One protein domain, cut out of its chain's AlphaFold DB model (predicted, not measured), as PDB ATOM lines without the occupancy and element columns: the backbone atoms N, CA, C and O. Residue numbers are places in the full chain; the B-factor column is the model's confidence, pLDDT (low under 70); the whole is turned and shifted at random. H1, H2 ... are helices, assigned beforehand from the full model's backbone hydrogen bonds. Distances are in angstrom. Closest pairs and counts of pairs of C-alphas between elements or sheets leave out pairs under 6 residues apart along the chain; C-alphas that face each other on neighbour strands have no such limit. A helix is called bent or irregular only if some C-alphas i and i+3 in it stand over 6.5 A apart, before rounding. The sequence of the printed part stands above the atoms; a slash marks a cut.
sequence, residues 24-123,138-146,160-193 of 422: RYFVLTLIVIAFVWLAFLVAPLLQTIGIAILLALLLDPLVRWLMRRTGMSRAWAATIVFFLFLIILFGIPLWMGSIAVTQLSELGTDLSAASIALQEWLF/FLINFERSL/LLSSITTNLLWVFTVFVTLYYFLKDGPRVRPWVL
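What this domain is: This is residues 24 to 123, 138 to 146 and 160 to 193 of the 422 residues of a protein of Chloroflexi bacterium (UniProt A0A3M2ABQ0). One very long helix, H3, reaches out from a small junction where its residues 74 to 82 pack on arms of the bent helices H2 and H5, in an open, branched frame. H1 sticks out alone beyond H2a, and short H4 is close to the far part of H3. The printed part has 143 residues with five named helices, H1 to H5 in chain order, and no named strand: all helix. The whole is extended, with a radius of gyration of the C-alphas of 25.2 A, and flat, spanning 85 by 52 by 27 A.

Where its parts are: Find C-alpha 74 at (12.868, -35.459, 23.341); H3, residues 74 to 122, runs 66.1 A from there, with a kink of 29 degrees near residue 102. It is neither bent nor irregular, but only just: C-alphas 89 and 92 are 6.2 A apart. By hydrogen bonds H2, residues 43 to 70, and H5, residues 160 to 193, were each assigned as one helix, but both are bent: C-alphas 58 and 61 are 6.9 A apart, C-alphas 183 and 186 8.2 A. Their arms are H2a, residues 43 to 58, H2b, 61 to 70, H5a, 160 to 183, 32.9 A long, and H5b, 186 to 193, ending at (0.926, -17.519, 20.614). H1 is residues 24 to 41, 25.4 A; H4 is 138 to 146.

How they stand to each other: Look at Ala 77 of H3: its C-alpha is 5.4 A from that of Val 63, the closest pair where H3 and H2b touch, at a steep tilt of 57 degrees. H3 touches H5a, closest at C-alphas 75 and 183, 5.3 A. H2a touches H5a, closest at C-alphas 52 and 178, 4.5 A. H1 and H2a meet only through their link. Every O i to N i+4 pair is within hydrogen-bond range in H1, H2a, H2b and H4; H3 has 44 of 45, H5a 18 of 20, H5b 3 of 4.

The domain as a whole: C-alphas 24 and 123 are farthest apart, 86.1 A. Residues 124 to 137 and 147 to 159 are not printed, leaving gaps of 14.3 A and 21.3 A between C-alphas. Confidence is under 70 in 22 residues, among them 117 to 123 and 160 to 165.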
ATOM      1  N   ARG A  24     -22.574  -6.525  21.498       89.75
ATOM      2  CA  ARG A  24     -21.209  -7.073  21.548       89.75
ATOM      3  C   ARG A  24     -20.641  -7.058  22.960       89.75
ATOM      4  O   ARG A  24     -20.155  -8.088  23.413       89.75
ATOM      5  N   TYR A  25     -20.729  -5.926  23.661       91.56
ATOM      6  CA  TYR A  25     -20.237  -5.834  25.036       91.56
ATOM      7  C   TYR A  25     -21.040  -6.713  25.996       91.56
ATOM      8  O   TYR A  25     -20.449  -7.358  26.859       91.56
ATOM      9  N   PHE A  26     -22.362  -6.803  25.820       93.12
ATOM     10  CA  PHE A  26     -23.207  -7.693  26.616       93.12
ATOM     11  C   PHE A  26     -22.823  -9.166  26.427       93.12
ATOM     12  O   PHE A  26     -22.567  -9.867  27.404       93.12
ATOM     13  N   VAL A  27     -22.715  -9.623  25.175       92.44
ATOM     14  CA  VAL A  27     -22.321 -11.001  24.856       92.44
ATOM     15  C   VAL A  27     -20.899 -11.287  25.337       92.44
ATOM     16  O   VAL A  27     -20.671 -12.328  25.941       92.44
ATOM     17  N   LEU A  28     -19.955 -10.360  25.147       92.00
ATOM     18  CA  LEU A  28     -18.584 -10.508  25.641       92.00
ATOM     19  C   LEU A  28     -18.546 -10.618  27.169       92.00
ATOM     20  O   LEU A  28     -17.864 -11.488  27.701       92.00
ATOM     21  N   THR A  29     -19.328  -9.803  27.878       92.56
ATOM     22  CA  THR A  29     -19.441  -9.882  29.343       92.56
ATOM     23  C   THR A  29     -20.021 -11.227  29.779       92.56
ATOM     24  O   THR A  29     -19.487 -11.857  30.689       92.56
ATOM     25  N   LEU A  30     -21.069 -11.709  29.105       94.94
ATOM     26  CA  LEU A  30     -21.678 -13.010  29.390       94.94
ATOM     27  C   LEU A  30     -20.697 -14.161  29.135       94.94
ATOM     28  O   LEU A  30     -20.592 -15.058  29.968       94.94
ATOM     29  N   ILE A  31     -19.932 -14.109  28.040       93.50
ATOM     30  CA  ILE A  31     -18.868 -15.075  27.737       93.50
ATOM     31  C   ILE A  31     -17.801 -15.062  28.834       93.50
ATOM     32  O   ILE A  31     -17.406 -16.127  29.298       93.50
ATOM     33  N   VAL A  32     -17.365 -13.884  29.291       93.00
ATOM     34  CA  VAL A  32     -16.379 -13.767  30.378       93.00
ATOM     35  C   VAL A  32     -16.928 -14.352  31.682       93.00
ATOM     36  O   VAL A  32     -16.231 -15.130  32.327       93.00
ATOM     37  N   ILE A  33     -18.178 -14.055  32.055       94.94
ATOM     38  CA  ILE A  33     -18.815 -14.622  33.257       94.94
ATOM     39  C   ILE A  33     -18.929 -16.146  33.144       94.94
ATOM     40  O   ILE A  33     -18.562 -16.854  34.081       94.94
ATOM     41  N   ALA A  34     -19.397 -16.660  32.004       93.25
ATOM     42  CA  ALA A  34     -19.513 -18.095  31.760       93.25
ATOM     43  C   ALA A  34     -18.145 -18.789  31.809       93.25
ATOM     44  O   ALA A  34     -18.021 -19.860  32.399       93.25
ATOM     45  N   PHE A  35     -17.107 -18.160  31.251       92.50
ATOM     46  CA  PHE A  35     -15.736 -18.659  31.296       92.50
ATOM     47  C   PHE A  35     -15.181 -18.687  32.724       92.50
ATOM     48  O   PHE A  35     -14.608 -19.691  33.136       92.50
ATOM     49  N   VAL A  36     -15.393 -17.626  33.507       92.06
ATOM     50  CA  VAL A  36     -14.986 -17.567  34.919       92.06
ATOM     51  C   VAL A  36     -15.731 -18.619  35.743       92.06
ATOM     52  O   VAL A  36     -15.116 -19.334  36.530       92.06
ATOM     53  N   TRP A  37     -17.039 -18.767  35.535       93.69
ATOM     54  CA  TRP A  37     -17.844 -19.781  36.213       93.69
ATOM     55  C   TRP A  37     -17.387 -21.203  35.869       93.69
ATOM     56  O   TRP A  37     -17.198 -22.028  36.764       93.69
ATOM     57  N   LEU A  38     -17.114 -21.468  34.588       92.44
ATOM     58  CA  LEU A  38     -16.530 -22.729  34.140       92.44
ATOM     59  C   LEU A  38     -15.157 -22.964  34.782       92.44
ATOM     60  O   LEU A  38     -14.891 -24.071  35.241       92.44
ATOM     61  N   ALA A  39     -14.309 -21.935  34.868       87.25
ATOM     62  CA  ALA A  39     -12.998 -22.023  35.508       87.25
ATOM     63  C   ALA A  39     -13.099 -22.387  36.997       87.25
ATOM     64  O   ALA A  39     -12.295 -23.188  37.472       87.25
ATOM     65  N   PHE A  40     -14.101 -21.874  37.721       89.81
ATOM     66  CA  PHE A  40     -14.381 -22.299  39.097       89.81
ATOM     67  C   PHE A  40     -14.850 -23.755  39.174       89.81
ATOM     68  O   PHE A  40     -14.419 -24.483  40.068       89.81
ATOM     69  N   LEU A  41     -15.670 -24.204  38.219       90.69
ATOM     70  CA  LEU A  41     -16.127 -25.594  38.146       90.69
ATOM     71  C   LEU A  41     -14.957 -26.567  37.920       90.69
ATOM     72  O   LEU A  41     -14.905 -27.630  38.537       90.69
ATOM     73  N   VAL A  42     -13.994 -26.190  37.072       90.19
ATOM     74  CA  VAL A  42     -12.796 -26.999  36.777       90.19
ATOM     75  C   VAL A  42     -11.583 -26.640  37.644       90.19
ATOM     76  O   VAL A  42     -10.490 -27.157  37.410       90.19
ATOM     77  N   ALA A  43     -11.742 -25.791  38.663       86.69
ATOM     78  CA  ALA A  43     -10.637 -25.317  39.497       86.69
ATOM     79  C   ALA A  43      -9.785 -26.448  40.115       86.69
ATOM     80  O   ALA A  43      -8.556 -26.327  40.085       86.69
ATOM     81  N   PRO A  44     -10.356 -27.578  40.591       85.19
ATOM     82  CA  PRO A  44      -9.552 -28.704  41.074       85.19
ATOM     83  C   PRO A  44      -8.624 -29.294  39.997       85.19
ATOM     84  O   PRO A  44      -7.469 -29.619  40.273       85.19
ATOM     85  N   LEU A  45      -9.084 -29.368  38.741       87.38
ATOM     86  CA  LEU A  45      -8.259 -29.823  37.617       87.38
ATOM     87  C   LEU A  45      -7.136 -28.825  37.325       87.38
ATOM     88  O   LEU A  45      -5.990 -29.235  37.141       87.38
ATOM     89  N   LEU A  46      -7.426 -27.520  37.358       87.31
ATOM     90  CA  LEU A  46      -6.413 -26.478  37.162       87.31
ATOM     91  C   LEU A  46      -5.295 -26.551  38.209       87.31
ATOM     92  O   LEU A  46      -4.132 -26.362  37.855       87.31
ATOM     93  N   GLN A  47      -5.608 -26.890  39.465       87.31
ATOM     94  CA  GLN A  47      -4.587 -27.113  40.495       87.31
ATOM     95  C   GLN A  47      -3.669 -28.290  40.135       87.31
ATOM     96  O   GLN A  47      -2.446 -28.158  40.215       87.31
ATOM     97  N   THR A  48      -4.224 -29.416  39.668       89.25
ATOM     98  CA  THR A  48      -3.409 -30.573  39.247       89.25
ATOM     99  C   THR A  48      -2.547 -30.289  38.022       89.25
ATOM    100  O   THR A  48      -1.372 -30.665  37.998       89.25
ATOM    101  N   ILE A  49      -3.088 -29.562  37.042       92.12
ATOM    102  CA  ILE A  49      -2.341 -29.096  35.871       92.12
ATOM    103  C   ILE A  49      -1.227 -28.146  36.314       92.12
ATOM    104  O   ILE A  49      -0.095 -28.285  35.860       92.12
ATOM    105  N   GLY A  50      -1.511 -27.232  37.246       91.44
ATOM    106  CA  GLY A  50      -0.521 -26.333  37.834       91.44
ATOM    107  C   GLY A  50       0.645 -27.099  38.457       91.44
ATOM    108  O   GLY A  50       1.793 -26.857  38.094       91.44
ATOM    109  N   ILE A  51       0.367 -28.083  39.317       92.12
ATOM    110  CA  ILE A  51       1.401 -28.945  39.919       92.12
ATOM    111  C   ILE A  51       2.213 -29.665  38.833       92.12
ATOM    112  O   ILE A  51       3.443 -29.681  38.892       92.12
ATOM    113  N   ALA A  52       1.548 -30.223  37.820       95.19
ATOM    114  CA  ALA A  52       2.214 -30.901  36.716       95.19
ATOM    115  C   ALA A  52       3.120 -29.959  35.903       95.19
ATOM    116  O   ALA A  52       4.235 -30.348  35.561       95.19
ATOM    117  N   ILE A  53       2.696 -28.717  35.645       94.31
ATOM    118  CA  ILE A  53       3.520 -27.694  34.982       94.31
ATOM    119  C   ILE A  53       4.738 -27.350  35.844       94.31
ATOM    120  O   ILE A  53       5.847 -27.272  35.319       94.31
ATOM    121  N   LEU A  54       4.572 -27.190  37.161       93.88
ATOM    122  CA  LEU A  54       5.692 -26.911  38.068       93.88
ATOM    123  C   LEU A  54       6.714 -28.045  38.084       93.88
ATOM    124  O   LEU A  54       7.916 -27.797  37.972       93.88
ATOM    125  N   LEU A  55       6.244 -29.288  38.169       95.00
ATOM    126  CA  LEU A  55       7.099 -30.466  38.072       95.00
ATOM    127  C   LEU A  55       7.760 -30.561  36.690       95.00
ATOM    128  O   LEU A  55       8.945 -30.873  36.604       95.00
ATOM    129  N   ALA A  56       7.048 -30.235  35.611       95.50
ATOM    130  CA  ALA A  56       7.610 -30.233  34.264       95.50
ATOM    131  C   ALA A  56       8.716 -29.178  34.121       95.50
ATOM    132  O   ALA A  56       9.789 -29.492  33.611       95.50
ATOM    133  N   LEU A  57       8.512 -27.961  34.635       92.94
ATOM    134  CA  LEU A  57       9.531 -26.905  34.666       92.94
ATOM    135  C   LEU A  57      10.751 -27.299  35.512       92.94
ATOM    136  O   LEU A  57      11.882 -26.944  35.166       92.94
ATOM    137  N   LEU A  58      10.536 -28.048  36.598       93.50
ATOM    138  CA  LEU A  58      11.599 -28.574  37.454       93.50
ATOM    139  C   LEU A  58      12.420 -29.672  36.754       93.50
ATOM    140  O   LEU A  58      13.647 -29.678  36.863       93.50
ATOM    141  N   LEU A  59      11.760 -30.588  36.037       95.44
ATOM    142  CA  LEU A  59      12.387 -31.756  35.401       95.44
ATOM    143  C   LEU A  59      12.914 -31.485  33.983       95.44
ATOM    144  O   LEU A  59      13.825 -32.174  33.522       95.44
ATOM    145  N   ASP A  60      12.403 -30.479  33.277       94.19
ATOM    146  CA  ASP A  60      12.813 -30.159  31.906       94.19
ATOM    147  C   ASP A  60      14.330 -29.882  31.744       94.19
ATOM    148  O   ASP A  60      14.913 -30.350  30.761       94.19
ATOM    149  N   PRO A  61      15.044 -29.221  32.685       92.00
ATOM    150  CA  PRO A  61      16.503 -29.129  32.636       92.00
ATOM    151  C   PRO A  61      17.203 -30.493  32.597       92.00
ATOM    152  O   PRO A  61      18.211 -30.628  31.901       92.00
ATOM    153  N   LEU A  62      16.667 -31.504  33.294       94.25
ATOM    154  CA  LEU A  62      17.197 -32.872  33.278       94.25
ATOM    155  C   LEU A  62      16.950 -33.538  31.924       94.25
ATOM    156  O   LEU A  62      17.854 -34.177  31.387       94.25
ATOM    157  N   VAL A  63      15.777 -33.322  31.319       95.69
ATOM    158  CA  VAL A  63      15.473 -33.803  29.958       95.69
ATOM    159  C   VAL A  63      16.407 -33.170  28.940       95.69
ATOM    160  O   VAL A  63      17.035 -33.882  28.157       95.69
ATOM    161  N   ARG A  64      16.572 -31.842  28.972       93.81
ATOM    162  CA  ARG A  64      17.493 -31.125  28.075       93.81
ATOM    163  C   ARG A  64      18.942 -31.565  28.277       93.81
ATOM    164  O   ARG A  64      19.677 -31.692  27.299       93.81
ATOM    165  N   TRP A  65      19.360 -31.806  29.520       95.25
ATOM    166  CA  TRP A  65      20.684 -32.348  29.825       95.25
ATOM    167  C   TRP A  65      20.867 -33.746  29.224       95.25
ATOM    168  O   TRP A  65      21.871 -33.986  28.551       95.25
ATOM    169  N   LEU A  66      19.878 -34.627  29.386       96.44
ATOM    170  CA  LEU A  66      19.921 -35.991  28.865       96.44
ATOM    171  C   LEU A  66      19.938 -36.006  27.332       96.44
ATOM    172  O   LEU A  66      20.778 -36.689  26.747       96.44
ATOM    173  N   MET A  67      19.100 -35.189  26.684       96.62
ATOM    174  CA  MET A  67      19.098 -35.004  25.226       96.62
ATOM    175  C   MET A  67      20.469 -34.554  24.711       96.62
ATOM    176  O   MET A  67      20.992 -35.134  23.766       96.62
ATOM    177  N   ARG A  68      21.087 -33.548  25.349       95.44
ATOM    178  CA  ARG A  68      22.409 -33.037  24.940       95.44
ATOM    179  C   ARG A  68      23.532 -34.052  25.155       95.44
ATOM    180  O   ARG A  68      24.520 -34.010  24.434       95.44
ATOM    181  N   ARG A  69      23.411 -34.923  26.161       96.69
ATOM    182  CA  ARG A  69      24.428 -35.933  26.490       96.69
ATOM    183  C   ARG A  69      24.338 -37.192  25.637       96.69
ATOM    184  O   ARG A  69      25.375 -37.776  25.352       96.69
ATOM    185  N   THR A  70      23.132 -37.610  25.265       94.81
ATOM    186  CA  THR A  70      22.885 -38.893  24.584       94.81
ATOM    187  C   THR A  70      22.492 -38.739  23.116       94.81
ATOM    188  O   THR A  70      22.495 -39.722  22.385       94.81
ATOM    189  N   GLY A  71      22.125 -37.530  22.674       94.12
ATOM    190  CA  GLY A  71      21.603 -37.281  21.325       94.12
ATOM    191  C   GLY A  71      20.188 -37.825  21.084       94.12
ATOM    192  O   GLY A  71      19.700 -37.771  19.959       94.12
ATOM    193  N   MET A  72      19.516 -38.356  22.111       94.75
ATOM    194  CA  MET A  72      18.185 -38.955  21.981       94.75
ATOM    195  C   MET A  72      17.104 -37.918  21.648       94.75
ATOM    196  O   MET A  72      17.194 -36.742  22.016       94.75
ATOM    197  N   SER A  73      16.024 -38.379  21.006       95.25
ATOM    198  CA  SER A  73      14.841 -37.547  20.787       95.25
ATOM    199  C   SER A  73      14.188 -37.155  22.119       95.25
ATOM    200  O   SER A  73      14.271 -37.871  23.122       95.25
ATOM    201  N   ARG A  74      13.500 -36.006  22.129       92.38
ATOM    202  CA  ARG A  74      12.868 -35.459  23.341       92.38
ATOM    203  C   ARG A  74      11.908 -36.445  24.007       92.38
ATOM    204  O   ARG A  74      11.870 -36.504  25.228       92.38
ATOM    205  N   ALA A  75      11.170 -37.233  23.222       94.19
ATOM    206  CA  ALA A  75      10.213 -38.204  23.747       94.19
ATOM    207  C   ALA A  75      10.890 -39.282  24.611       94.19
ATOM    208  O   ALA A  75      10.421 -39.567  25.712       94.19
ATOM    209  N   TRP A  76      12.023 -39.829  24.161       96.31
ATOM    210  CA  TRP A  76      12.774 -40.824  24.931       96.31
ATOM    211  C   TRP A  76      13.412 -40.217  26.174       96.31
ATOM    212  O   TRP A  76      13.288 -40.776  27.262       96.31
ATOM    213  N   ALA A  77      14.028 -39.040  26.039       96.81
ATOM    214  CA  ALA A  77      14.620 -38.349  27.177       96.81
ATOM    215  C   ALA A  77      13.566 -38.000  28.247       96.81
ATOM    216  O   ALA A  77      13.802 -38.226  29.431       96.81
ATOM    217  N   ALA A  78      12.388 -37.517  27.837       96.31
ATOM    218  CA  ALA A  78      11.263 -37.250  28.732       96.31
ATOM    219  C   ALA A  78      10.768 -38.528  29.423       96.31
ATOM    220  O   ALA A  78      10.568 -38.524  30.632       96.31
ATOM    221  N   THR A  79      10.637 -39.631  28.683       96.69
ATOM    222  CA  THR A  79      10.214 -40.928  29.235       96.69
ATOM    223  C   THR A  79      11.187 -41.422  30.305       96.69
ATOM    224  O   THR A  79      10.767 -41.770  31.406       96.69
ATOM    225  N   ILE A  80      12.493 -41.390  30.025       97.44
ATOM    226  CA  ILE A  80      13.530 -41.821  30.974       97.44
ATOM    227  C   ILE A  80      13.501 -40.958  32.238       97.44
ATOM    228  O   ILE A  80      13.491 -41.493  33.344       97.44
ATOM    229  N   VAL A  81      13.459 -39.630  32.090       97.69
ATOM    230  CA  VAL A  81      13.424 -38.712  33.240       97.69
ATOM    231  C   VAL A  81      12.140 -38.883  34.050       97.69
ATOM    232  O   VAL A  81      12.197 -38.854  35.275       97.69
ATOM    233  N   PHE A  82      11.001 -39.106  33.395       97.88
ATOM    234  CA  PHE A  82       9.726 -39.356  34.060       97.88
ATOM    235  C   PHE A  82       9.763 -40.636  34.904       97.88
ATOM    236  O   PHE A  82       9.449 -40.587  36.091       97.88
ATOM    237  N   PHE A  83      10.212 -41.764  34.345       97.75
ATOM    238  CA  PHE A  83      10.325 -43.008  35.115       97.75
ATOM    239  C   PHE A  83      11.381 -42.917  36.217       97.75
ATOM    240  O   PHE A  83      11.137 -43.401  37.317       97.75
ATOM    241  N   LEU A  84      12.514 -42.254  35.969       97.38
ATOM    242  CA  LEU A  84      13.508 -41.986  37.009       97.38
ATOM    243  C   LEU A  84      12.900 -41.170  38.158       97.38
ATOM    244  O   LEU A  84      13.115 -41.497  39.322       97.38
ATOM    245  N   PHE A  85      12.111 -40.143  37.840       97.12
ATOM    246  CA  PHE A  85      11.391 -39.357  38.834       97.12
ATOM    247  C   PHE A  85      10.396 -40.213  39.627       97.12
ATOM    248  O   PHE A  85      10.401 -40.125  40.849       97.12
ATOM    249  N   LEU A  86       9.613 -41.086  38.981       96.12
ATOM    250  CA  LEU A  86       8.705 -42.003  39.685       96.12
ATOM    251  C   LEU A  86       9.454 -42.992  40.589       96.12
ATOM    252  O   LEU A  86       9.038 -43.215  41.722       96.12
ATOM    253  N   ILE A  87      10.572 -43.552  40.116       96.38
ATOM    254  CA  ILE A  87      11.414 -44.458  40.908       96.38
ATOM    255  C   ILE A  87      11.963 -43.735  42.138       96.38
ATOM    256  O   ILE A  87      11.948 -44.298  43.223       96.38
ATOM    257  N   ILE A  88      12.415 -42.490  42.003       95.12
ATOM    258  CA  ILE A  88      12.899 -41.694  43.139       95.12
ATOM    259  C   ILE A  88      11.740 -41.356  44.087       95.12
ATOM    260  O   ILE A  88      11.864 -41.534  45.298       95.12
ATOM    261  N   LEU A  89      10.610 -40.906  43.538       92.25
ATOM    262  CA  LEU A  89       9.450 -40.443  44.293       92.25
ATOM    263  C   LEU A  89       8.785 -41.557  45.103       92.25
ATOM    264  O   LEU A  89       8.382 -41.307  46.233       92.25
ATOM    265  N   PHE A  90       8.664 -42.765  44.550       89.50
ATOM    266  CA  PHE A  90       8.071 -43.909  45.250       89.50
ATOM    267  C   PHE A  90       9.119 -44.790  45.928       89.50
ATOM    268  O   PHE A  90       8.894 -45.277  47.032       89.50
ATOM    269  N   GLY A  91      10.282 -44.975  45.307       91.31
ATOM    270  CA  GLY A  91      11.331 -45.851  45.820       91.31
ATOM    271  C   GLY A  91      11.954 -45.340  47.113       91.31
ATOM    272  O   GLY A  91      12.117 -46.132  48.038       91.31
ATOM    273  N   ILE A  92      12.249 -44.036  47.222       89.62
ATOM    274  CA  ILE A  92      12.850 -43.482  48.446       89.62
ATOM    275  C   ILE A  92      11.892 -43.607  49.639       89.62
ATOM    276  O   ILE A  92      12.314 -44.186  50.635       89.62
ATOM    277  N   PRO A  93      10.623 -43.153  49.589       83.81
ATOM    278  CA  PRO A  93       9.723 -43.275  50.734       83.81
ATOM    279  C   PRO A  93       9.396 -44.717  51.112       83.81
ATOM    280  O   PRO A  93       9.277 -44.997  52.297       83.81
ATOM    281  N   LEU A  94       9.278 -45.641  50.152       84.56
ATOM    282  CA  LEU A  94       9.049 -47.058  50.463       84.56
ATOM    283  C   LEU A  94      10.263 -47.684  51.159       84.56
ATOM    284  O   LEU A  94      10.110 -48.406  52.142       84.56
ATOM    285  N   TRP A  95      11.468 -47.366  50.682       85.25
ATOM    286  CA  TRP A  95      12.712 -47.815  51.303       85.25
ATOM    287  C   TRP A  95      12.937 -47.174  52.679       85.25
ATOM    288  O   TRP A  95      13.292 -47.852  53.636       85.25
ATOM    289  N   MET A  96      12.678 -45.873  52.811       75.44
ATOM    290  CA  MET A  96      12.727 -45.186  54.101       75.44
ATOM    291  C   MET A  96      11.639 -45.690  55.044       75.44
ATOM    292  O   MET A  96      11.883 -45.775  56.238       75.44
ATOM    293  N   GLY A  97      10.460 -46.033  54.530       78.06
ATOM    294  CA  GLY A  97       9.339 -46.549  55.305       78.06
ATOM    295  C   GLY A  97       9.665 -47.889  55.952       78.06
ATOM    296  O   GLY A  97       9.371 -48.070  57.129       78.06
ATOM    297  N   SER A  98      10.337 -48.797  55.236       78.00
ATOM    298  CA  SER A  98      10.773 -50.063  55.837       78.00
ATOM    299  C   SER A  98      11.793 -49.842  56.956       78.00
ATOM    300  O   SER A  98      11.655 -50.439  58.021       78.00
ATOM    301  N   ILE A  99      12.750 -48.929  56.756       76.75
ATOM    302  CA  ILE A  99      13.729 -48.538  57.783       76.75
ATOM    303  C   ILE A  99      13.041 -47.858  58.970       76.75
ATOM    304  O   ILE A  99      13.370 -48.129  60.122       76.75
ATOM    305  N   ALA A 100      12.083 -46.972  58.704       76.06
ATOM    306  CA  ALA A 100      11.356 -46.247  59.730       76.06
ATOM    307  C   ALA A 100      10.538 -47.205  60.590       76.06
ATOM    308  O   ALA A 100      10.574 -47.069  61.800       76.06
ATOM    309  N   VAL A 101       9.861 -48.202  60.012       73.44
ATOM    310  CA  VAL A 101       9.101 -49.195  60.793       73.44
ATOM    311  C   VAL A 101      10.019 -49.967  61.740       73.44
ATOM    312  O   VAL A 101       9.690 -50.106  62.918       73.44
ATOM    313  N   THR A 102      11.187 -50.412  61.267       75.56
ATOM    314  CA  THR A 102      12.150 -51.101  62.136       75.56
ATOM    315  C   THR A 102      12.678 -50.172  63.231       75.56
ATOM    316  O   THR A 102      12.609 -50.521  64.407       75.56
ATOM    317  N   GLN A 103      13.082 -48.945  62.883       73.25
ATOM    318  CA  GLN A 103      13.594 -47.974  63.859       73.25
ATOM    319  C   GLN A 103      12.524 -47.486  64.839       73.25
ATOM    320  O   GLN A 103      12.836 -47.189  65.982       73.25
ATOM    321  N   LEU A 104      11.260 -47.399  64.422       70.69
ATOM    322  CA  LEU A 104      10.145 -47.014  65.285       70.69
ATOM    323  C   LEU A 104       9.835 -48.108  66.304       70.69
ATOM    324  O   LEU A 104       9.530 -47.792  67.451       70.69
ATOM    325  N   SER A 105       9.941 -49.382  65.911       70.19
ATOM    326  CA  SER A 105       9.792 -50.491  66.857       70.19
ATOM    327  C   SER A 105      10.911 -50.505  67.905       70.19
ATOM    328  O   SER A 105      10.628 -50.685  69.087       70.19
ATOM    329  N   GLU A 106      12.147 -50.205  67.492       72.50
ATOM    330  CA  GLU A 106      13.307 -50.068  68.384       72.50
ATOM    331  C   GLU A 106      13.204 -48.818  69.273       72.50
ATOM    332  O   GLU A 106      13.472 -48.879  70.470       72.50
ATOM    333  N   LEU A 107      12.725 -47.691  68.734       69.69
ATOM    334  CA  LEU A 107      12.489 -46.473  69.512       69.69
ATOM    335  C   LEU A 107      11.424 -46.700  70.587       69.69
ATOM    336  O   LEU A 107      11.570 -46.194  71.692       69.69
ATOM    337  N   GLY A 108      10.366 -47.463  70.298       69.62
ATOM    338  CA  GLY A 108       9.369 -47.836  71.304       69.62
ATOM    339  C   GLY A 108       9.993 -48.605  72.472       69.62
ATOM    340  O   GLY A 108       9.722 -48.290  73.632       69.62
ATOM    341  N   THR A 109      10.881 -49.559  72.176       73.38
ATOM    342  CA  THR A 109      11.613 -50.302  73.213       73.38
ATOM    343  C   THR A 109      12.613 -49.425  73.967       73.38
ATOM    344  O   THR A 109      12.670 -49.491  75.194       73.38
ATOM    345  N   ASP A 110      13.338 -48.547  73.271       72.25
ATOM    346  CA  ASP A 110      14.331 -47.650  73.869       72.25
ATOM    347  C   ASP A 110      13.685 -46.543  74.707       72.25
ATOM    348  O   ASP A 110      14.220 -46.167  75.745       72.25
ATOM    349  N   LEU A 111      12.522 -46.028  74.296       68.88
ATOM    350  CA  LEU A 111      11.752 -45.050  75.067       68.88
ATOM    351  C   LEU A 111      11.169 -45.669  76.334       68.88
ATOM    352  O   LEU A 111      11.186 -45.016  77.374       68.88
ATOM    353  N   SER A 112      10.701 -46.918  76.268       70.94
ATOM    354  CA  SER A 112      10.280 -47.663  77.459       70.94
ATOM    355  C   SER A 112      11.464 -47.896  78.410       70.94
ATOM    356  O   SER A 112      11.361 -47.656  79.610       70.94
ATOM    357  N   ALA A 113      12.641 -48.252  77.888       73.94
ATOM    358  CA  ALA A 113      13.849 -48.367  78.707       73.94
ATOM    359  C   ALA A 113      14.302 -47.011  79.287       73.94
ATOM    360  O   ALA A 113      14.711 -46.928  80.445       73.94
ATOM    361  N   ALA A 114      14.205 -45.933  78.506       68.25
ATOM    362  CA  ALA A 114      14.540 -44.583  78.938       68.25
ATOM    363  C   ALA A 114      13.553 -44.048  79.982       68.25
ATOM    364  O   ALA A 114      13.985 -43.325  80.875       68.25
ATOM    365  N   SER A 115      12.262 -44.399  79.911       67.81
ATOM    366  CA  SER A 115      11.281 -44.014  80.933       67.81
ATOM    367  C   SER A 115      11.592 -44.687  82.269       67.81
ATOM    368  O   SER A 115      11.582 -44.007  83.293       67.81
ATOM    369  N   ILE A 116      11.980 -45.968  82.256       71.19
ATOM    370  CA  ILE A 116      12.446 -46.698  83.445       71.19
ATOM    371  C   ILE A 116      13.718 -46.047  84.012       71.19
ATOM    372  O   ILE A 116      13.766 -45.720  85.195       71.19
ATOM    373  N   ALA A 117      14.719 -45.768  83.170       69.12
ATOM    374  CA  ALA A 117      15.965 -45.128  83.605       69.12
ATOM    375  C   ALA A 117      15.751 -43.696  84.136       69.12
ATOM    376  O   ALA A 117      16.428 -43.254  85.065       69.12
ATOM    377  N   LEU A 118      14.807 -42.953  83.554       69.06
ATOM    378  CA  LEU A 118      14.463 -41.597  83.973       69.06
ATOM    379  C   LEU A 118      13.662 -41.605  85.280       69.06
ATOM    380  O   LEU A 118      13.876 -40.723  86.107       69.06
ATOM    381  N   GLN A 119      12.809 -42.611  85.505       65.50
ATOM    382  CA  GLN A 119      12.192 -42.867  86.807       65.50
ATOM    383  C   GLN A 119      13.266 -43.177  87.855       65.50
ATOM    384  O   GLN A 119      13.319 -42.492  88.871       65.50
ATOM    385  N   GLU A 120      14.180 -44.115  87.597       68.50
ATOM    386  CA  GLU A 120      15.289 -44.424  88.517       68.50
ATOM    387  C   GLU A 120      16.159 -43.196  88.843       68.50
ATOM    388  O   GLU A 120      16.602 -43.039  89.982       68.50
ATOM    389  N   TRP A 121      16.377 -42.308  87.866       64.44
ATOM    390  CA  TRP A 121      17.100 -41.050  88.060       64.44
ATOM    391  C   TRP A 121      16.295 -40.013  88.860       64.44
ATOM    392  O   TRP A 121      16.853 -39.373  89.749       64.44
ATOM    393  N   LEU A 122      14.993 -39.864  88.590       65.00
ATOM    394  CA  LEU A 122      14.097 -38.958  89.324       65.00
ATOM    395  C   LEU A 122      13.824 -39.418  90.762       65.00
ATOM    396  O   LEU A 122      13.567 -38.578  91.620       65.00
ATOM    397  N   PHE A 123      13.886 -40.724  91.028       60.56
ATOM    398  CA  PHE A 123      13.739 -41.309  92.363       60.56
ATOM    399  C   PHE A 123      15.068 -41.422  93.128       60.56
ATOM    400  O   PHE A 123      15.088 -41.956  94.239       60.56
ATOM    401  N   PHE A 138       2.627 -37.553  85.204       62.81
ATOM    402  CA  PHE A 138       2.997 -36.933  83.930       62.81
ATOM    403  C   PHE A 138       3.659 -37.948  82.991       62.81
ATOM    404  O   PHE A 138       3.340 -37.992  81.802       62.81
ATOM    405  N   LEU A 139       4.538 -38.799  83.531       64.88
ATOM    406  CA  LEU A 139       5.270 -39.802  82.755       64.88
ATOM    407  C   LEU A 139       4.350 -40.915  82.234       64.88
ATOM    408  O   LEU A 139       4.427 -41.252  81.053       64.88
ATOM    409  N   ILE A 140       3.431 -41.421  83.064       67.94
ATOM    410  CA  ILE A 140       2.461 -42.458  82.663       67.94
ATOM    411  C   ILE A 140       1.509 -41.931  81.579       67.94
ATOM    412  O   ILE A 140       1.215 -42.626  80.601       67.94
ATOM    413  N   ASN A 141       1.035 -40.690  81.720       72.75
ATOM    414  CA  ASN A 141       0.142 -40.083  80.733       72.75
ATOM    415  C   ASN A 141       0.861 -39.763  79.410       72.75
ATOM    416  O   ASN A 141       0.260 -39.898  78.340       72.75
ATOM    417  N   PHE A 142       2.140 -39.379  79.461       72.50
ATOM    418  CA  PHE A 142       2.968 -39.175  78.271       72.50
ATOM    419  C   PHE A 142       3.215 -40.487  77.511       72.50
ATOM    420  O   PHE A 142       3.017 -40.531  76.296       72.50
ATOM    421  N   GLU A 143       3.562 -41.568  78.217       66.44
ATOM    422  CA  GLU A 143       3.762 -42.899  77.625       66.44
ATOM    423  C   GLU A 143       2.481 -43.418  76.954       66.44
ATOM    424  O   GLU A 143       2.514 -43.836  75.794       66.44
ATOM    425  N   ARG A 144       1.331 -43.306  77.633       77.06
ATOM    426  CA  ARG A 144       0.032 -43.713  77.074       77.06
ATOM    427  C   ARG A 144      -0.366 -42.871  75.855       77.06
ATOM    428  O   ARG A 144      -0.783 -43.434  74.851       77.06
ATOM    429  N   SER A 145      -0.159 -41.551  75.891       77.88
ATOM    430  CA  SER A 145      -0.452 -40.666  74.748       77.88
ATOM    431  C   SER A 145       0.410 -40.992  73.528       77.88
ATOM    432  O   SER A 145      -0.075 -40.955  72.394       77.88
ATOM    433  N   LEU A 146       1.687 -41.326  73.745       71.56
ATOM    434  CA  LEU A 146       2.563 -41.791  72.675       71.56
ATOM    435  C   LEU A 146       2.078 -43.133  72.123       71.56
ATOM    436  O   LEU A 146       1.910 -43.245  70.913       71.56
ATOM    437  N   LEU A 160      -7.261 -46.646  54.657       59.78
ATOM    438  CA  LEU A 160      -6.188 -46.288  53.730       59.78
ATOM    439  C   LEU A 160      -6.551 -46.666  52.301       59.78
ATOM    440  O   LEU A 160      -6.340 -45.862  51.408       59.78
ATOM    441  N   LEU A 161      -7.139 -47.844  52.069       56.88
ATOM    442  CA  LEU A 161      -7.481 -48.311  50.718       56.88
ATOM    443  C   LEU A 161      -8.515 -47.392  50.055       56.88
ATOM    444  O   LEU A 161      -8.367 -47.020  48.890       56.88
ATOM    445  N   SER A 162      -9.523 -46.970  50.823       61.22
ATOM    446  CA  SER A 162     -10.517 -45.972  50.402       61.22
ATOM    447  C   SER A 162      -9.864 -44.626  50.048       61.22
ATOM    448  O   SER A 162     -10.057 -44.106  48.947       61.22
ATOM    449  N   SER A 163      -9.000 -44.108  50.929       60.06
ATOM    450  CA  SER A 163      -8.288 -42.839  50.713       60.06
ATOM    451  C   SER A 163      -7.304 -42.910  49.539       60.06
ATOM    452  O   SER A 163      -7.166 -41.950  48.783       60.06
ATOM    453  N   ILE A 164      -6.635 -44.049  49.356       67.38
ATOM    454  CA  ILE A 164      -5.730 -44.303  48.233       67.38
ATOM    455  C   ILE A 164      -6.528 -44.277  46.929       67.38
ATOM    456  O   ILE A 164      -6.084 -43.636  45.988       67.38
ATOM    457  N   THR A 165      -7.719 -44.883  46.877       69.88
ATOM    458  CA  THR A 165      -8.509 -45.007  45.637       69.88
ATOM    459  C   THR A 165      -8.920 -43.651  45.056       69.88
ATOM    460  O   THR A 165      -8.668 -43.391  43.879       69.88
ATOM    461  N   THR A 166      -9.491 -42.748  45.860       71.69
ATOM    462  CA  THR A 166      -9.901 -41.413  45.374       71.69
ATOM    463  C   THR A 166      -8.696 -40.533  45.037       71.69
ATOM    464  O   THR A 166      -8.698 -39.826  44.028       71.69
ATOM    465  N   ASN A 167      -7.629 -40.601  45.840       79.69
ATOM    466  CA  ASN A 167      -6.412 -39.831  45.583       79.69
ATOM    467  C   ASN A 167      -5.613 -40.370  44.387       79.69
ATOM    468  O   ASN A 167      -4.889 -39.606  43.747       79.69
ATOM    469  N   LEU A 168      -5.772 -41.650  44.035       85.19
ATOM    470  CA  LEU A 168      -5.063 -42.275  42.922       85.19
ATOM    471  C   LEU A 168      -5.436 -41.635  41.587       85.19
ATOM    472  O   LEU A 168      -4.548 -41.418  40.770       85.19
ATOM    473  N   LEU A 169      -6.708 -41.279  41.375       85.19
ATOM    474  CA  LEU A 169      -7.136 -40.602  40.146       85.19
ATOM    475  C   LEU A 169      -6.463 -39.233  39.984       85.19
ATOM    476  O   LEU A 169      -5.983 -38.906  38.897       85.19
ATOM    477  N   TRP A 170      -6.370 -38.448  41.060       86.81
ATOM    478  CA  TRP A 170      -5.700 -37.144  41.033       86.81
ATOM    479  C   TRP A 170      -4.192 -37.276  40.827       86.81
ATOM    480  O   TRP A 170      -3.625 -36.594  39.975       86.81
ATOM    481  N   VAL A 171      -3.549 -38.199  41.546       89.44
ATOM    482  CA  VAL A 171      -2.117 -38.497  41.399       89.44
ATOM    483  C   VAL A 171      -1.805 -38.989  39.982       89.44
ATOM    484  O   VAL A 171      -0.871 -38.502  39.343       89.44
ATOM    485  N   PHE A 172      -2.626 -39.893  39.450       92.06
ATOM    486  CA  PHE A 172      -2.528 -40.372  38.076       92.06
ATOM    487  C   PHE A 172      -2.670 -39.223  37.074       92.06
ATOM    488  O   PHE A 172      -1.847 -39.098  36.167       92.06
ATOM    489  N   THR A 173      -3.649 -38.338  37.274       93.06
ATOM    490  CA  THR A 173      -3.859 -37.158  36.423       93.06
ATOM    491  C   THR A 173      -2.640 -36.240  36.433       93.06
ATOM    492  O   THR A 173      -2.181 -35.835  35.363       93.06
ATOM    493  N   VAL A 174      -2.062 -35.961  37.608       95.19
ATOM    494  CA  VAL A 174      -0.831 -35.163  37.733       95.19
ATOM    495  C   VAL A 174       0.313 -35.803  36.949       95.19
ATOM    496  O   VAL A 174       0.990 -35.103  36.200       95.19
ATOM    497  N   PHE A 175       0.521 -37.117  37.058       96.12
ATOM    498  CA  PHE A 175       1.623 -37.792  36.367       96.12
ATOM    499  C   PHE A 175       1.435 -37.900  34.857       96.12
ATOM    500  O   PHE A 175       2.390 -37.672  34.113       96.12
ATOM    501  N   VAL A 176       0.224 -38.204  34.389       96.12
ATOM    502  CA  VAL A 176      -0.082 -38.211  32.954       96.12
ATOM    503  C   VAL A 176       0.146 -36.816  32.378       96.12
ATOM    504  O   VAL A 176       0.857 -36.660  31.386       96.12
ATOM    505  N   THR A 177      -0.382 -35.793  33.048       96.19
ATOM    506  CA  THR A 177      -0.222 -34.392  32.642       96.19
ATOM    507  C   THR A 177       1.251 -33.980  32.654       96.19
ATOM    508  O   THR A 177       1.734 -33.401  31.683       96.19
ATOM    509  N   LEU A 178       2.003 -34.354  33.694       97.38
ATOM    510  CA  LEU A 178       3.447 -34.132  33.794       97.38
ATOM    511  C   LEU A 178       4.193 -34.755  32.611       97.38
ATOM    512  O   LEU A 178       5.015 -34.085  31.991       97.38
ATOM    513  N   TYR A 179       3.901 -36.013  32.274       96.94
ATOM    514  CA  TYR A 179       4.529 -36.693  31.145       96.94
ATOM    515  C   TYR A 179       4.261 -35.963  29.820       96.94
ATOM    516  O   TYR A 179       5.200 -35.721  29.054       96.94
ATOM    517  N   TYR A 180       3.014 -35.548  29.572       95.50
ATOM    518  CA  TYR A 180       2.663 -34.775  28.378       95.50
ATOM    519  C   TYR A 180       3.377 -33.423  28.335       95.50
ATOM    520  O   TYR A 180       3.977 -33.100  27.313       95.50
ATOM    521  N   PHE A 181       3.416 -32.658  29.430       95.56
ATOM    522  CA  PHE A 181       4.160 -31.392  29.460       95.56
ATOM    523  C   PHE A 181       5.667 -31.591  29.278       95.56
ATOM    524  O   PHE A 181       6.326 -30.792  28.611       95.56
ATOM    525  N   LEU A 182       6.231 -32.671  29.816       95.75
ATOM    526  CA  LEU A 182       7.649 -32.971  29.662       95.75
ATOM    527  C   LEU A 182       7.992 -33.305  28.198       95.75
ATOM    528  O   LEU A 182       8.970 -32.786  27.641       95.75
ATOM    529  N   LYS A 183       7.149 -34.120  27.556       95.31
ATOM    530  CA  LYS A 183       7.277 -34.533  26.155       95.31
ATOM    531  C   LYS A 183       6.998 -33.382  25.180       95.31
ATOM    532  O   LYS A 183       7.856 -33.082  24.349       95.31
ATOM    533  N   ASP A 184       5.842 -32.736  25.299       93.25
ATOM    534  CA  ASP A 184       5.282 -31.790  24.323       93.25
ATOM    535  C   ASP A 184       5.427 -30.309  24.722       93.25
ATOM    536  O   ASP A 184       5.053 -29.429  23.951       93.25
ATOM    537  N   GLY A 185       6.054 -29.998  25.861       87.00
ATOM    538  CA  GLY A 185       6.253 -28.631  26.367       87.00
ATOM    539  C   GLY A 185       6.688 -27.567  25.338       87.00
ATOM    540  O   GLY A 185       6.085 -26.497  25.311       87.00
ATOM    541  N   PRO A 186       7.654 -27.820  24.426       86.50
ATOM    542  CA  PRO A 186       8.089 -26.833  23.431       86.50
ATOM    543  C   PRO A 186       7.012 -26.448  22.420       86.50
ATOM    544  O   PRO A 186       7.125 -25.399  21.795       86.50
ATOM    545  N   ARG A 187       5.992 -27.294  22.239       89.31
ATOM    546  CA  ARG A 187       4.860 -27.040  21.341       89.31
ATOM    547  C   ARG A 187       3.789 -26.175  21.999       89.31
ATOM    548  O   ARG A 187       3.046 -25.508  21.295       89.31
ATOM    549  N   VAL A 188       3.738 -26.142  23.334       89.75
ATOM    550  CA  VAL A 188       2.733 -25.375  24.088       89.75
ATOM    551  C   VAL A 188       2.878 -23.882  23.820       89.75
ATOM    552  O   VAL A 188       1.892 -23.200  23.578       89.75
ATOM    553  N   ARG A 189       4.107 -23.362  23.815       89.50
ATOM    554  CA  ARG A 189       4.357 -21.934  23.599       89.50
ATOM    555  C   ARG A 189       3.863 -21.415  22.238       89.50
ATOM    556  O   ARG A 189       3.104 -20.450  22.257       89.50
ATOM    557  N   PRO A 190       4.281 -21.970  21.082       91.38
ATOM    558  CA  PRO A 190       3.783 -21.503  19.790       91.38
ATOM    559  C   PRO A 190       2.267 -21.681  19.681       91.38
ATOM    560  O   PRO A 190       1.598 -20.753  19.253       91.38
ATOM    561  N   TRP A 191       1.714 -22.781  20.207       92.88
ATOM    562  CA  TRP A 191       0.265 -22.985  20.261       92.88
ATOM    563  C   TRP A 191      -0.466 -21.874  21.036       92.88
ATOM    564  O   TRP A 191      -1.497 -21.389  20.582       92.88
ATOM    565  N   VAL A 192       0.071 -21.414  22.174       91.19
ATOM    566  CA  VAL A 192      -0.501 -20.269  22.909       91.19
ATOM    567  C   VAL A 192      -0.412 -18.985  22.080       91.19
ATOM    568  O   VAL A 192      -1.377 -18.226  22.043       91.19
ATOM    569  N   LEU A 193       0.717 -18.735  21.413       91.75
ATOM    570  CA  LEU A 193       0.926 -17.519  20.614       91.75
ATOM    571  C   LEU A 193       0.040 -17.470  19.363       91.75
ATOM    572  O   LEU A 193      -0.423 -16.394  19.004       91.75
TER     573      LEU A 193